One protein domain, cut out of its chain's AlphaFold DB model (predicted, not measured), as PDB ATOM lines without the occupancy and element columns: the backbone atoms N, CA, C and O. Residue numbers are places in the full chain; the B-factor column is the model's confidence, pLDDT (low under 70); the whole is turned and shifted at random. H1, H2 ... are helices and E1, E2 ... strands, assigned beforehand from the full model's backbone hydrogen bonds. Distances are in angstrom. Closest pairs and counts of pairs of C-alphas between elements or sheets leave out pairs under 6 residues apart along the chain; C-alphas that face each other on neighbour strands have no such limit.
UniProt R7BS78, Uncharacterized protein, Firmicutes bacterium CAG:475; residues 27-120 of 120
ATOM      1  N   ALA A  27     -19.820 -12.448  19.379       85.00
ATOM      2  CA  ALA A  27     -19.571 -11.009  19.479       85.00
ATOM      3  C   ALA A  27     -18.247 -10.585  18.818       85.00
ATOM      4  O   ALA A  27     -18.182  -9.544  18.167       85.00
ATOM      5  N   GLU A  28     -17.211 -11.423  18.921       87.00
ATOM      6  CA  GLU A  28     -15.873 -11.152  18.386       87.00
ATOM      7  C   GLU A  28     -15.861 -11.003  16.854       87.00
ATOM      8  O   GLU A  28     -15.205 -10.107  16.318       87.00
ATOM      9  N   SER A  29     -16.593 -11.857  16.129       86.38
ATOM     10  CA  SER A  29     -16.664 -11.784  14.665       86.38
ATOM     11  C   SER A  29     -17.337 -10.490  14.200       86.38
ATOM     12  O   SER A  29     -16.814  -9.796  13.323       86.38
ATOM     13  N   ILE A  30     -18.452 -10.131  14.843       89.94
ATOM     14  CA  ILE A  30     -19.185  -8.888  14.579       89.94
ATOM     15  C   ILE A  30     -18.308  -7.673  14.882       89.94
ATOM     16  O   ILE A  30     -18.198  -6.771  14.050       89.94
ATOM     17  N   GLN A  31     -17.631  -7.672  16.030       91.62
ATOM     18  CA  GLN A  31     -16.717  -6.607  16.421       91.62
ATOM     19  C   GLN A  31     -15.601  -6.417  15.388       91.62
ATOM     20  O   GLN A  31     -15.446  -5.318  14.866       91.62
ATOM     21  N   LYS A  32     -14.884  -7.482  15.003       91.06
ATOM     22  CA  LYS A  32     -13.807  -7.402  13.998       91.06
ATOM     23  C   LYS A  32     -14.295  -6.866  12.652       91.06
ATOM     24  O   LYS A  32     -13.590  -6.107  11.985       91.06
ATOM     25  N   LYS A  33     -15.497  -7.270  12.232       90.44
ATOM     26  CA  LYS A  33     -16.115  -6.783  10.994       90.44
ATOM     27  C   LYS A  33     -16.376  -5.277  11.058       90.44
ATOM     28  O   LYS A  33     -16.029  -4.561  10.119       90.44
ATOM     29  N   LEU A  34     -16.948  -4.806  12.163       94.06
ATOM     30  CA  LEU A  34     -17.271  -3.397  12.379       94.06
ATOM     31  C   LEU A  34     -16.008  -2.544  12.569       94.06
ATOM     32  O   LEU A  34     -15.887  -1.492  11.948       94.06
ATOM     33  N   GLU A  35     -15.011  -3.018  13.311       94.75
ATOM     34  CA  GLU A  35     -13.706  -2.353  13.433       94.75
ATOM     35  C   GLU A  35     -13.033  -2.169  12.068       94.75
ATOM     36  O   GLU A  35     -12.568  -1.077  11.739       94.75
ATOM     37  N   LYS A  36     -13.065  -3.198  11.209       93.50
ATOM     38  CA  LYS A  36     -12.559  -3.105   9.830       93.50
ATOM     39  C   LYS A  36     -13.334  -2.093   8.978       93.50
ATOM     40  O   LYS A  36     -12.757  -1.491   8.075       93.50
ATOM     41  N   ALA A  37     -14.619  -1.894   9.263       93.69
ATOM     42  CA  ALA A  37     -15.454  -0.868   8.638       93.69
ATOM     43  C   ALA A  37     -15.283   0.532   9.274       93.69
ATOM     44  O   ALA A  37     -15.984   1.473   8.893       93.69
ATOM     45  N   GLY A  38     -14.347   0.690  10.218       95.56
ATOM     46  CA  GLY A  38     -13.990   1.968  10.838       95.56
ATOM     47  C   GLY A  38     -14.831   2.347  12.058       95.56
ATOM     48  O   GLY A  38     -14.817   3.509  12.460       95.56
ATOM     49  N   TYR A  39     -15.577   1.404  12.637       96.88
ATOM     50  CA  TYR A  39     -16.317   1.632  13.876       96.88
ATOM     51  C   TYR A  39     -15.423   1.401  15.093       96.88
ATOM     52  O   TYR A  39     -14.654   0.445  15.147       96.88
ATOM     53  N   THR A  40     -15.605   2.219  16.123       96.38
ATOM     54  CA  THR A  40     -15.139   1.890  17.469       96.38
ATOM     55  C   THR A  40     -16.177   0.983  18.116       96.38
ATOM     56  O   THR A  40     -17.356   1.344  18.154       96.38
ATOM     57  N   CYS A  41     -15.754  -0.179  18.611       94.06
ATOM     58  CA  CYS A  41     -16.644  -1.186  19.182       94.06
ATOM     59  C   CYS A  41     -16.440  -1.346  20.691       94.06
ATOM     60  O   CYS A  41     -15.347  -1.168  21.223       94.06
ATOM     61  N   THR A  42     -17.508  -1.718  21.387       92.44
ATOM     62  CA  THR A  42     -17.491  -2.160  22.782       92.44
ATOM     63  C   THR A  42     -18.396  -3.374  22.900       92.44
ATOM     64  O   THR A  42     -19.567  -3.307  22.518       92.44
ATOM     65  N   SER A  43     -17.854  -4.484  23.394       88.19
ATOM     66  CA  SER A  43     -18.596  -5.719  23.623       88.19
ATOM     67  C   SER A  43     -18.915  -5.913  25.103       88.19
ATOM     68  O   SER A  43     -18.178  -5.481  25.992       88.19
ATOM     69  N   TYR A  44     -20.034  -6.578  25.349       85.88
ATOM     70  CA  TYR A  44     -20.507  -6.996  26.656       85.88
ATOM     71  C   TYR A  44     -20.876  -8.471  26.551       85.88
ATOM     72  O   TYR A  44     -21.576  -8.873  25.620       85.88
ATOM     73  N   GLU A  45     -20.396  -9.261  27.500       82.88
ATOM     74  CA  GLU A  45     -20.739 -10.677  27.621       82.88
ATOM     75  C   GLU A  45     -22.061 -10.852  28.386       82.88
ATOM     76  O   GLU A  45     -22.717  -9.870  28.745       82.88
ATOM     77  N   ALA A  46     -22.461 -12.108  28.604       80.50
ATOM     78  CA  ALA A  46     -23.755 -12.482  29.162       80.50
ATOM     79  C   ALA A  46     -24.171 -11.647  30.384       80.50
ATOM     80  O   ALA A  46     -23.401 -11.435  31.323       80.50
ATOM     81  N   GLY A  47     -25.426 -11.205  30.384       81.44
ATOM     82  CA  GLY A  47     -25.944 -10.299  31.398       81.44
ATOM     83  C   GLY A  47     -27.402  -9.942  31.160       81.44
ATOM     84  O   GLY A  47     -28.117 -10.633  30.436       81.44
ATOM     85  N   LYS A  48     -27.840  -8.853  31.784       72.50
ATOM     86  CA  LYS A  48     -29.108  -8.204  31.456       72.50
ATOM     87  C   LYS A  48     -28.819  -6.973  30.613       72.50
ATOM     88  O   LYS A  48     -27.847  -6.269  30.894       72.50
ATOM     89  N   ASP A  49     -29.621  -6.737  29.586       70.62
ATOM     90  CA  ASP A  49     -29.604  -5.448  28.910       70.62
ATOM     91  C   ASP A  49     -30.260  -4.355  29.769       70.62
ATOM     92  O   ASP A  49     -30.680  -4.590  30.906       70.62
ATOM     93  N   ASP A  50     -30.304  -3.138  29.224       69.38
ATOM     94  CA  ASP A  50     -30.798  -1.945  29.915       69.38
ATOM     95  C   ASP A  50     -32.297  -2.053  30.280       69.38
ATOM     96  O   ASP A  50     -32.746  -1.412  31.230       69.38
ATOM     97  N   ASP A  51     -33.038  -2.923  29.584       67.62
ATOM     98  CA  ASP A  51     -34.466  -3.194  29.781       67.62
ATOM     99  C   ASP A  51     -34.708  -4.446  30.655       67.62
ATOM    100  O   ASP A  51     -35.845  -4.821  30.951       67.62
ATOM    101  N   GLY A  52     -33.635  -5.088  31.133       72.69
ATOM    102  CA  GLY A  52     -33.675  -6.251  32.017       72.69
ATOM    103  C   GLY A  52     -33.772  -7.603  31.304       72.69
ATOM    104  O   GLY A  52     -33.790  -8.636  31.996       72.69
ATOM    105  N   ALA A  53     -33.798  -7.619  29.967       80.38
ATOM    106  CA  ALA A  53     -33.833  -8.828  29.155       80.38
ATOM    107  C   ALA A  53     -32.484  -9.552  29.206       80.38
ATOM    108  O   ALA A  53     -31.418  -8.937  29.263       80.38
ATOM    109  N   SER A  54     -32.519 -10.884  29.223       87.25
ATOM    110  CA  SER A  54     -31.296 -11.682  29.322       87.25
ATOM    111  C   SER A  54     -30.590 -11.723  27.971       87.25
ATOM    112  O   SER A  54     -31.172 -12.132  26.964       87.25
ATOM    113  N   ILE A  55     -29.316 -11.352  27.952       90.44
ATOM    114  CA  ILE A  55     -28.476 -11.365  26.755       90.44
ATOM    115  C   ILE A  55     -27.348 -12.382  26.903       90.44
ATOM    116  O   ILE A  55     -26.801 -12.569  27.988       90.44
ATOM    117  N   GLU A  56     -26.989 -13.030  25.799       90.62
ATOM    118  CA  GLU A  56     -25.767 -13.833  25.696       90.62
ATOM    119  C   GLU A  56     -24.557 -12.939  25.412       90.62
ATOM    120  O   GLU A  56     -23.483 -13.178  25.957       90.62
ATOM    121  N   TRP A  57     -24.733 -11.916  24.569       91.25
ATOM    122  CA  TRP A  57     -23.736 -10.877  24.315       91.25
ATOM    123  C   TRP A  57     -24.358  -9.649  23.640       91.25
ATOM    124  O   TRP A  57     -25.422  -9.723  23.018       91.25
ATOM    125  N   LYS A  58     -23.664  -8.511  23.720       91.69
ATOM    126  CA  LYS A  58     -24.023  -7.244  23.067       91.69
ATOM    127  C   LYS A  58     -22.771  -6.579  22.504       91.69
ATOM    128  O   LYS A  58     -21.748  -6.525  23.171       91.69
ATOM    129  N   VAL A  59     -22.851  -6.044  21.292       93.56
ATOM    130  CA  VAL A  59     -21.811  -5.216  20.671       93.56
ATOM    131  C   VAL A  59     -22.418  -3.862  20.351       93.56
ATOM    132  O   VAL A  59     -23.384  -3.777  19.600       93.56
ATOM    133  N   VAL A  60     -21.848  -2.800  20.906       94.56
ATOM    134  CA  VAL A  60     -22.186  -1.417  20.569       94.56
ATOM    135  C   VAL A  60     -21.057  -0.858  19.719       94.56
ATOM    136  O   VAL A  60     -19.899  -0.890  20.130       94.56
ATOM    137  N   ALA A  61     -21.380  -0.354  18.534       96.44
ATOM    138  CA  ALA A  61     -20.402   0.141  17.577       96.44
ATOM    139  C   ALA A  61     -20.813   1.501  17.018       96.44
ATOM    140  O   ALA A  61     -21.965   1.711  16.634       96.44
ATOM    141  N   LYS A  62     -19.861   2.434  16.942       96.31
ATOM    142  CA  LYS A  62     -20.099   3.792  16.440       96.31
ATOM    143  C   LYS A  62     -18.878   4.338  15.700       96.31
ATOM    144  O   LYS A  62     -17.749   4.181  16.162       96.31
ATOM    145  N   LYS A  63     -19.100   5.005  14.565       95.25
ATOM    146  CA  LYS A  63     -18.070   5.795  13.874       95.25
ATOM    147  C   LYS A  63     -17.878   7.158  14.547       95.25
ATOM    148  O   LYS A  63     -18.787   7.706  15.170       95.25
ATOM    149  N   ASN A  64     -16.696   7.743  14.383       90.25
ATOM    150  CA  ASN A  64     -16.429   9.106  14.843       90.25
ATOM    151  C   ASN A  64     -17.041  10.143  13.885       90.25
ATOM    152  O   ASN A  64     -16.991   9.967  12.670       90.25
ATOM    153  N   GLY A  65     -17.564  11.247  14.431       86.00
ATOM    154  CA  GLY A  65     -18.065  12.390  13.657       86.00
ATOM    155  C   GLY A  65     -19.518  12.780  13.948       86.00
ATOM    156  O   GLY A  65     -20.252  12.081  14.651       86.00
ATOM    157  N   LEU A  66     -19.928  13.930  13.406       79.25
ATOM    158  CA  LEU A  66     -21.318  14.392  13.436       79.25
ATOM    159  C   LEU A  66     -22.145  13.553  12.449       79.25
ATOM    160  O   LEU A  66     -21.705  13.348  11.322       79.25
ATOM    161  N   ASN A  67     -23.326  13.079  12.863       81.62
ATOM    162  CA  ASN A  67     -24.190  12.178  12.075       81.62
ATOM    163  C   ASN A  67     -23.541  10.833  11.703       81.62
ATOM    164  O   ASN A  67     -23.904  10.221  10.702       81.62
ATOM    165  N   ALA A  68     -22.571  10.382  12.498       89.81
ATOM    166  CA  ALA A  68     -21.863   9.141  12.240       89.81
ATOM    167  C   ALA A  68     -22.759   7.903  12.405       89.81
ATOM    168  O   ALA A  68     -23.606   7.842  13.302       89.81
ATOM    169  N   ASP A  69     -22.509   6.899  11.564       94.69
ATOM    170  CA  ASP A  69     -23.188   5.610  11.639       94.69
ATOM    171  C   ASP A  69     -22.931   4.928  12.985       94.69
ATOM    172  O   ASP A  69     -21.823   4.961  13.539       94.69
ATOM    173  N   TYR A  70     -23.956   4.252  13.485       95.25
ATOM    174  CA  TYR A  70     -23.859   3.396  14.658       95.25
ATOM    175  C   TYR A  70     -24.776   2.184  14.525       95.25
ATOM    176  O   TYR A  70     -25.766   2.208  13.781       95.25
ATOM    177  N   VAL A  71     -24.440   1.136  15.268       96.31
ATOM    178  CA  VAL A  71     -25.223  -0.087  15.395       96.31
ATOM    179  C   VAL A  71     -24.986  -0.723  16.760       96.31
ATOM    180  O   VAL A  71     -23.863  -0.784  17.254       96.31
ATOM    181  N   THR A  72     -26.062  -1.214  17.352       95.06
ATOM    182  CA  THR A  72     -26.061  -2.117  18.492       95.06
ATOM    183  C   THR A  72     -26.522  -3.479  17.996       95.06
ATOM    184  O   THR A  72     -27.584  -3.595  17.383       95.06
ATOM    185  N   VAL A  73     -25.713  -4.504  18.239       94.50
ATOM    186  CA  VAL A  73     -26.028  -5.896  17.926       94.50
ATOM    187  C   VAL A  73     -26.164  -6.646  19.239       94.50
ATOM    188  O   VAL A  73     -25.187  -6.778  19.971       94.50
ATOM    189  N   THR A  74     -27.358  -7.136  19.537       93.31
ATOM    190  CA  THR A  74     -27.653  -7.845  20.785       93.31
ATOM    191  C   THR A  74     -28.098  -9.258  20.460       93.31
ATOM    192  O   THR A  74     -29.042  -9.440  19.691       93.31
ATOM    193  N   LYS A  75     -27.449 -10.260  21.058       92.62
ATOM    194  CA  LYS A  75     -27.943 -11.636  21.069       92.62
ATOM    195  C   LYS A  75     -28.654 -11.898  22.383       92.62
ATOM    196  O   LYS A  75     -28.023 -11.951  23.435       92.62
ATOM    197  N   PHE A  76     -29.959 -12.092  22.299       91.81
ATOM    198  CA  PHE A  76     -30.792 -12.440  23.438       91.81
ATOM    199  C   PHE A  76     -30.632 -13.917  23.796       91.81
ATOM    200  O   PHE A  76     -30.382 -14.758  22.927       91.81
ATOM    201  N   ALA A  77     -30.797 -14.228  25.078       90.19
ATOM    202  CA  ALA A  77     -30.878 -15.602  25.548       90.19
ATOM    203  C   ALA A  77     -32.134 -16.286  24.994       90.19
ATOM    204  O   ALA A  77     -32.068 -17.448  24.593       90.19
ATOM    205  N   GLU A  78     -33.243 -15.553  24.863       90.50
ATOM    206  CA  GLU A  78     -34.516 -16.076  24.372       90.50
ATOM    207  C   GLU A  78     -34.972 -15.431  23.061       90.50
ATOM    208  O   GLU A  78     -34.702 -14.271  22.753       90.50
ATOM    209  N   THR A  79     -35.671 -16.219  22.240       91.06
ATOM    210  CA  THR A  79     -36.159 -15.740  20.934       91.06
ATOM    211  C   THR A  79     -37.299 -14.738  21.091       91.06
ATOM    212  O   THR A  79     -37.454 -13.859  20.245       91.06
ATOM    213  N   ASP A  80     -38.112 -14.887  22.134       92.81
ATOM    214  CA  ASP A  80     -39.255 -14.009  22.360       92.81
ATOM    215  C   ASP A  80     -38.810 -12.624  22.841       92.81
ATOM    216  O   ASP A  80     -39.292 -11.644  22.281       92.81
ATOM    217  N   ASP A  81     -37.782 -12.534  23.693       92.12
ATOM    218  CA  ASP A  81     -37.134 -11.262  24.056       92.12
ATOM    219  C   ASP A  81     -36.626 -10.519  22.810       92.12
ATOM    220  O   ASP A  81     -36.848  -9.322  22.635       92.12
ATOM    221  N   ALA A  82     -36.005 -11.244  21.871       92.56
ATOM    222  CA  ALA A  82     -35.547 -10.654  20.617       92.56
ATOM    223  C   ALA A  82     -36.712 -10.110  19.765       92.56
ATOM    224  O   ALA A  82     -36.582  -9.052  19.146       92.56
ATOM    225  N   LYS A  83     -37.846 -10.824  19.702       93.69
ATOM    226  CA  LYS A  83     -39.044 -10.359  18.978       93.69
ATOM    227  C   LYS A  83     -39.658  -9.135  19.644       93.69
ATOM    228  O   LYS A  83     -40.055  -8.210  18.941       93.69
ATOM    229  N   GLU A  84     -39.743  -9.145  20.970       93.75
ATOM    230  CA  GLU A  84     -40.262  -8.023  21.741       93.75
ATOM    231  C   GLU A  84     -39.412  -6.782  21.481       93.75
ATOM    232  O   GLU A  84     -39.953  -5.770  21.035       93.75
ATOM    233  N   TYR A  85     -38.087  -6.907  21.602       92.88
ATOM    234  CA  TYR A  85     -37.135  -5.849  21.272       92.88
ATOM    235  C   TYR A  85     -37.320  -5.322  19.843       92.88
ATOM    236  O   TYR A  85     -37.429  -4.118  19.634       92.88
ATOM    237  N   GLU A  86     -37.407  -6.204  18.838       94.19
ATOM    238  CA  GLU A  86     -37.645  -5.803  17.441       94.19
ATOM    239  C   GLU A  86     -38.937  -4.986  17.271       94.19
ATOM    240  O   GLU A  86     -38.981  -4.070  16.452       94.19
ATOM    241  N   SER A  87     -39.981  -5.299  18.038       93.12
ATOM    242  CA  SER A  87     -41.276  -4.620  17.953       93.12
ATOM    243  C   SER A  87     -41.370  -3.322  18.759       93.12
ATOM    244  O   SER A  87     -42.211  -2.479  18.444       93.12
ATOM    245  N   SER A  88     -40.535  -3.158  19.789       91.31
ATOM    246  CA  SER A  88     -40.632  -2.061  20.755       91.31
ATOM    247  C   SER A  88     -39.639  -0.929  20.498       91.31
ATOM    248  O   SER A  88     -39.923   0.219  20.852       91.31
ATOM    249  N   VAL A  89     -38.489  -1.210  19.870       90.69
ATOM    250  CA  VAL A  89     -37.471  -0.173  19.664       90.69
ATOM    251  C   VAL A  89     -37.939   0.917  18.697       90.69
ATOM    252  O   VAL A  89     -38.527   0.634  17.647       90.69
ATOM    253  N   PRO A  90     -37.645   2.192  18.998       89.50
ATOM    254  CA  PRO A  90     -38.069   3.295  18.155       89.50
ATOM    255  C   PRO A  90     -37.332   3.264  16.813       89.50
ATOM    256  O   PRO A  90     -36.108   3.311  16.749       89.50
ATOM    257  N   THR A  91     -38.082   3.256  15.714       91.00
ATOM    258  CA  THR A  91     -37.536   3.459  14.366       91.00
ATOM    259  C   THR A  91     -38.056   4.774  13.803       91.00
ATOM    260  O   THR A  91     -39.209   5.149  14.009       91.00
ATOM    261  N   ALA A  92     -37.188   5.525  13.130       89.69
ATOM    262  CA  ALA A  92     -37.523   6.851  12.625       89.69
ATOM    263  C   ALA A  92     -36.632   7.224  11.441       89.69
ATOM    264  O   ALA A  92     -35.536   6.688  11.269       89.69
ATOM    265  N   SER A  93     -37.089   8.184  10.639       88.31
ATOM    266  CA  SER A  93     -36.276   8.811   9.603       88.31
ATOM    267  C   SER A  93     -36.368  10.324   9.734       88.31
ATOM    268  O   SER A  93     -37.449  10.892   9.591       88.31
ATOM    269  N   VAL A  94     -35.246  10.972  10.049       77.38
ATOM    270  CA  VAL A  94     -35.167  12.423  10.259       77.38
ATOM    271  C   VAL A  94     -33.841  12.934   9.704       77.38
ATOM    272  O   VAL A  94     -32.790  12.352   9.962       77.38
ATOM    273  N   GLY A  95     -33.878  14.020   8.926       73.06
ATOM    274  CA  GLY A  95     -32.664  14.713   8.471       73.06
ATOM    275  C   GLY A  95     -31.693  13.856   7.645       73.06
ATOM    276  O   GLY A  95     -30.492  14.088   7.700       73.06
ATOM    277  N   GLY A  96     -32.191  12.848   6.916       76.62
ATOM    278  CA  GLY A  96     -31.367  11.930   6.115       76.62
ATOM    279  C   GLY A  96     -30.791  10.736   6.886       76.62
ATOM    280  O   GLY A  96     -30.205   9.848   6.272       76.62
ATOM    281  N   ILE A  97     -31.003  10.661   8.203       81.06
ATOM    282  CA  ILE A  97     -30.643   9.505   9.028       81.06
ATOM    283  C   ILE A  97     -31.887   8.639   9.206       81.06
ATOM    284  O   ILE A  97     -32.958   9.129   9.571       81.06
ATOM    285  N   LYS A  98     -31.752   7.339   8.940       91.56
ATOM    286  CA  LYS A  98     -32.810   6.350   9.141       91.56
ATOM    287  C   LYS A  98     -32.358   5.323  10.168       91.56
ATOM    288  O   LYS A  98     -31.357   4.640   9.952       91.56
ATOM    289  N   LEU A  99     -33.111   5.223  11.259       94.56
ATOM    290  CA  LEU A  99     -32.954   4.183  12.263       94.56
ATOM    291  C   LEU A  99     -33.817   2.988  11.893       94.56
ATOM    292  O   LEU A  99     -34.998   3.133  11.573       94.56
ATOM    293  N   VAL A 100     -33.209   1.812  11.920       95.94
ATOM    294  CA  VAL A 100     -33.855   0.548  11.587       95.94
ATOM    295  C   VAL A 100     -33.498  -0.497  12.627       95.94
ATOM    296  O   VAL A 100     -32.418  -0.466  13.219       95.94
ATOM    297  N   VAL A 101     -34.407  -1.447  12.803       95.88
ATOM    298  CA  VAL A 101     -34.159  -2.693  13.517       95.88
ATOM    299  C   VAL A 101     -34.337  -3.858  12.554       95.88
ATOM    300  O   VAL A 101     -35.185  -3.816  11.661       95.88
ATOM    301  N   LYS A 102     -33.500  -4.882  12.697       93.31
ATOM    302  CA  LYS A 102     -33.652  -6.168  12.014       93.31
ATOM    303  C   LYS A 102     -33.336  -7.296  12.978       93.31
ATOM    304  O   LYS A 102     -32.320  -7.228  13.666       93.31
ATOM    305  N   ARG A 103     -34.123  -8.367  12.949       93.06
ATOM    306  CA  ARG A 103     -33.849  -9.583  13.717       93.06
ATOM    307  C   ARG A 103     -33.502 -10.779  12.836       93.06
ATOM    308  O   ARG A 103     -34.127 -11.024  11.806       93.06
ATOM    309  N   ILE A 104     -32.528 -11.567  13.286       89.25
ATOM    310  CA  ILE A 104     -32.177 -12.881  12.740       89.25
ATOM    311  C   ILE A 104     -32.122 -13.866  13.911       89.25
ATOM    312  O   ILE A 104     -31.178 -13.874  14.699       89.25
ATOM    313  N   GLY A 105     -33.158 -14.694  14.055       89.69
ATOM    314  CA  GLY A 105     -33.280 -15.604  15.198       89.69
ATOM    315  C   GLY A 105     -33.344 -14.837  16.524       89.69
ATOM    316  O   GLY A 105     -34.290 -14.075  16.732       89.69
ATOM    317  N   LYS A 106     -32.336 -15.052  17.382       91.94
ATOM    318  CA  LYS A 106     -32.148 -14.389  18.687       91.94
ATOM    319  C   LYS A 106     -31.295 -13.112  18.623       91.94
ATOM    320  O   LYS A 106     -31.043 -12.502  19.654       91.94
ATOM    321  N   VAL A 107     -30.793 -12.733  17.446       92.50
ATOM    322  CA  VAL A 107     -29.905 -11.574  17.283       92.50
ATOM    323  C   VAL A 107     -30.680 -10.407  16.687       92.50
ATOM    324  O   VAL A 107     -31.259 -10.546  15.607       92.50
ATOM    325  N   CYS A 108     -30.655  -9.257  17.354       93.88
ATOM    326  CA  CYS A 108     -31.214  -8.004  16.857       93.88
ATOM    327  C   CYS A 108     -30.101  -7.018  16.511       93.88
ATOM    328  O   CYS A 108     -29.142  -6.853  17.260       93.88
ATOM    329  N   TYR A 109     -30.270  -6.342  15.380       95.19
ATOM    330  CA  TYR A 109     -29.397  -5.297  14.869       95.19
ATOM    331  C   TYR A 109     -30.196  -4.002  14.864       95.19
ATOM    332  O   TYR A 109     -31.175  -3.901  14.126       95.19
ATOM    333  N   TYR A 110     -29.795  -3.026  15.670       95.69
ATOM    334  CA  TYR A 110     -30.504  -1.762  15.807       95.69
ATOM    335  C   TYR A 110     -29.557  -0.575  15.663       95.69
ATOM    336  O   TYR A 110     -28.507  -0.524  16.297       95.69
ATOM    337  N   GLY A 111     -29.919   0.399  14.836       95.62
ATOM    338  CA  GLY A 111     -29.138   1.617  14.652       95.62
ATOM    339  C   GLY A 111     -29.392   2.245  13.295       95.62
ATOM    340  O   GLY A 111     -30.451   2.062  12.698       95.62
ATOM    341  N   THR A 112     -28.412   2.990  12.796       95.38
ATOM    342  CA  THR A 112     -28.472   3.558  11.441       95.38
ATOM    343  C   THR A 112     -28.587   2.464  10.381       95.38
ATOM    344  O   THR A 112     -28.021   1.382  10.536       95.38
ATOM    345  N   GLU A 113     -29.276   2.742   9.272       94.62
ATOM    346  CA  GLU A 113     -29.414   1.774   8.177       94.62
ATOM    347  C   GLU A 113     -28.056   1.264   7.672       94.62
ATOM    348  O   GLU A 113     -27.912   0.067   7.414       94.62
ATOM    349  N   GLN A 114     -27.054   2.142   7.567       94.06
ATOM    350  CA  GLN A 114     -25.707   1.746   7.169       94.06
ATOM    351  C   GLN A 114     -25.009   0.920   8.254       94.06
ATOM    352  O   GLN A 114     -24.454  -0.125   7.934       94.06
ATOM    353  N   GLY A 115     -25.107   1.306   9.530       94.94
ATOM    354  CA  GLY A 115     -24.570   0.507  10.636       94.94
ATOM    355  C   GLY A 115     -25.138  -0.912  10.681       94.94
ATOM    356  O   GLY A 115     -24.393  -1.878  10.834       94.94
ATOM    357  N   VAL A 116     -26.448  -1.064  10.469       94.38
ATOM    358  CA  VAL A 116     -27.092  -2.384  10.401       94.38
ATOM    359  C   VAL A 116     -26.613  -3.183   9.186       94.38
ATOM    360  O   VAL A 116     -26.388  -4.384   9.311       94.38
ATOM    361  N   LYS A 117     -26.408  -2.547   8.024       91.88
ATOM    362  CA  LYS A 117     -25.829  -3.211   6.838       91.88
ATOM    363  C   LYS A 117     -24.383  -3.647   7.067       91.88
ATOM    364  O   LYS A 117     -24.025  -4.747   6.675       91.88
ATOM    365  N   ASP A 118     -23.574  -2.816   7.715       92.62
ATOM    366  CA  ASP A 118     -22.167  -3.123   7.989       92.62
ATOM    367  C   ASP A 118     -22.031  -4.281   8.995       92.62
ATOM    368  O   ASP A 118     -21.084  -5.065   8.921       92.62
ATOM    369  N   ALA A 119     -22.998  -4.445   9.902       89.62
ATOM    370  CA  ALA A 119     -23.022  -5.535  10.875       89.62
ATOM    371  C   ALA A 119     -23.500  -6.888  10.305       89.62
ATOM    372  O   ALA A 119     -23.054  -7.924  10.794       89.62
ATOM    373  N   GLN A 120     -24.344  -6.905   9.264       80.38
ATOM    374  CA  GLN A 120     -24.921  -8.118   8.635       80.38
ATOM    375  C   GLN A 120     -24.040  -8.694   7.534       80.38
ATOM    376  O   GLN A 120     -23.508  -9.807   7.717       80.38
TER     377      GLN A 120
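Overview. This is residues 27 to 120 of the 120 residues of an uncharacterized protein of Firmicutes bacterium CAG:475 (UniProt R7BS78). A single twisted sheet of six antiparallel strands makes the core, with H1 and H3 packed on one face and H2 alone on the other. The long E1-E2 hairpin bends toward its turn, and the short strand E4 forms the opposite edge. The printed part has 94 residues, three named helices and six named strands, along the chain H1 E1 E2 E3 H2 E4 E5 E6 H3; the sheet's order is E1 E2 E3 E6 E5 E4. The class is mixed, helices and strands; the whole is compact, with a radius of gyration of the C-alphas of 12.6 A and spans of 33 by 27 by 20 A.

Along the chain. Find C-alpha 27 at (-19.571, -11.009, 19.479); from there H1 runs through residues 27 to 36, 14.3 A. Next come E1, residues 40 to 48, 22.2 A, and E2, residues 54 to 62, 23.0 A; E1 bends by 71 degrees at residue 45, E2 by 64 degrees at residue 57. E3 takes residues 70 to 76, 19.4 A, and H2 residues 79 to 88, 14.4 A. Find C-alpha 92 at (-37.523, 6.851, 12.625), where E4, residues 92 to 94, begins. E5 is residues 97 to 104, 22.7 A, E6 residues 107 to 112, 16.3 A, and H3 residues 113 to 119, ending at (-23.022, -5.535, 10.875).

Arrangement. Look for two meanders, each strand the antiparallel neighbour of the one before: E1 E2 E3 and E4 E5 E6. Within hydrogen-bond range are N 42 and O 60 of E1 and E2, 2.8 A, N 59 and O 73 of E2 and E3, 2.8 A, N 72 and O 110 of E3 and E6, 2.8 A, N 109 and O 102 of E6 and E5, 2.8 A, and N 99 and O 92 of E5 and E4, 2.8 A. H1 lies over E1 and E2 at a height over the sheet of 8.6 A, along the strands. On the same face, H3 lies only just over E3 and E6, with 3 of its 7 C-alphas on each, at a height of 6.6 A. H1 and H3 touch, the closest C-alphas being those of Ile 30 and Ala 119, 6.3 A. H2, on the opposite face, lies over E3 and E6 at 7.8 A. In H1, H2 and H3 every O i to N i+4 pair is within hydrogen-bond range.

Size, cuts and confidence. The C-alphas farthest apart are those of Ala 46 and Gly 95, 35.3 A. The printed part has no cut and no long link. The mean pLDDT of the printed part is 89.7; residues 50 to 51 are under 70.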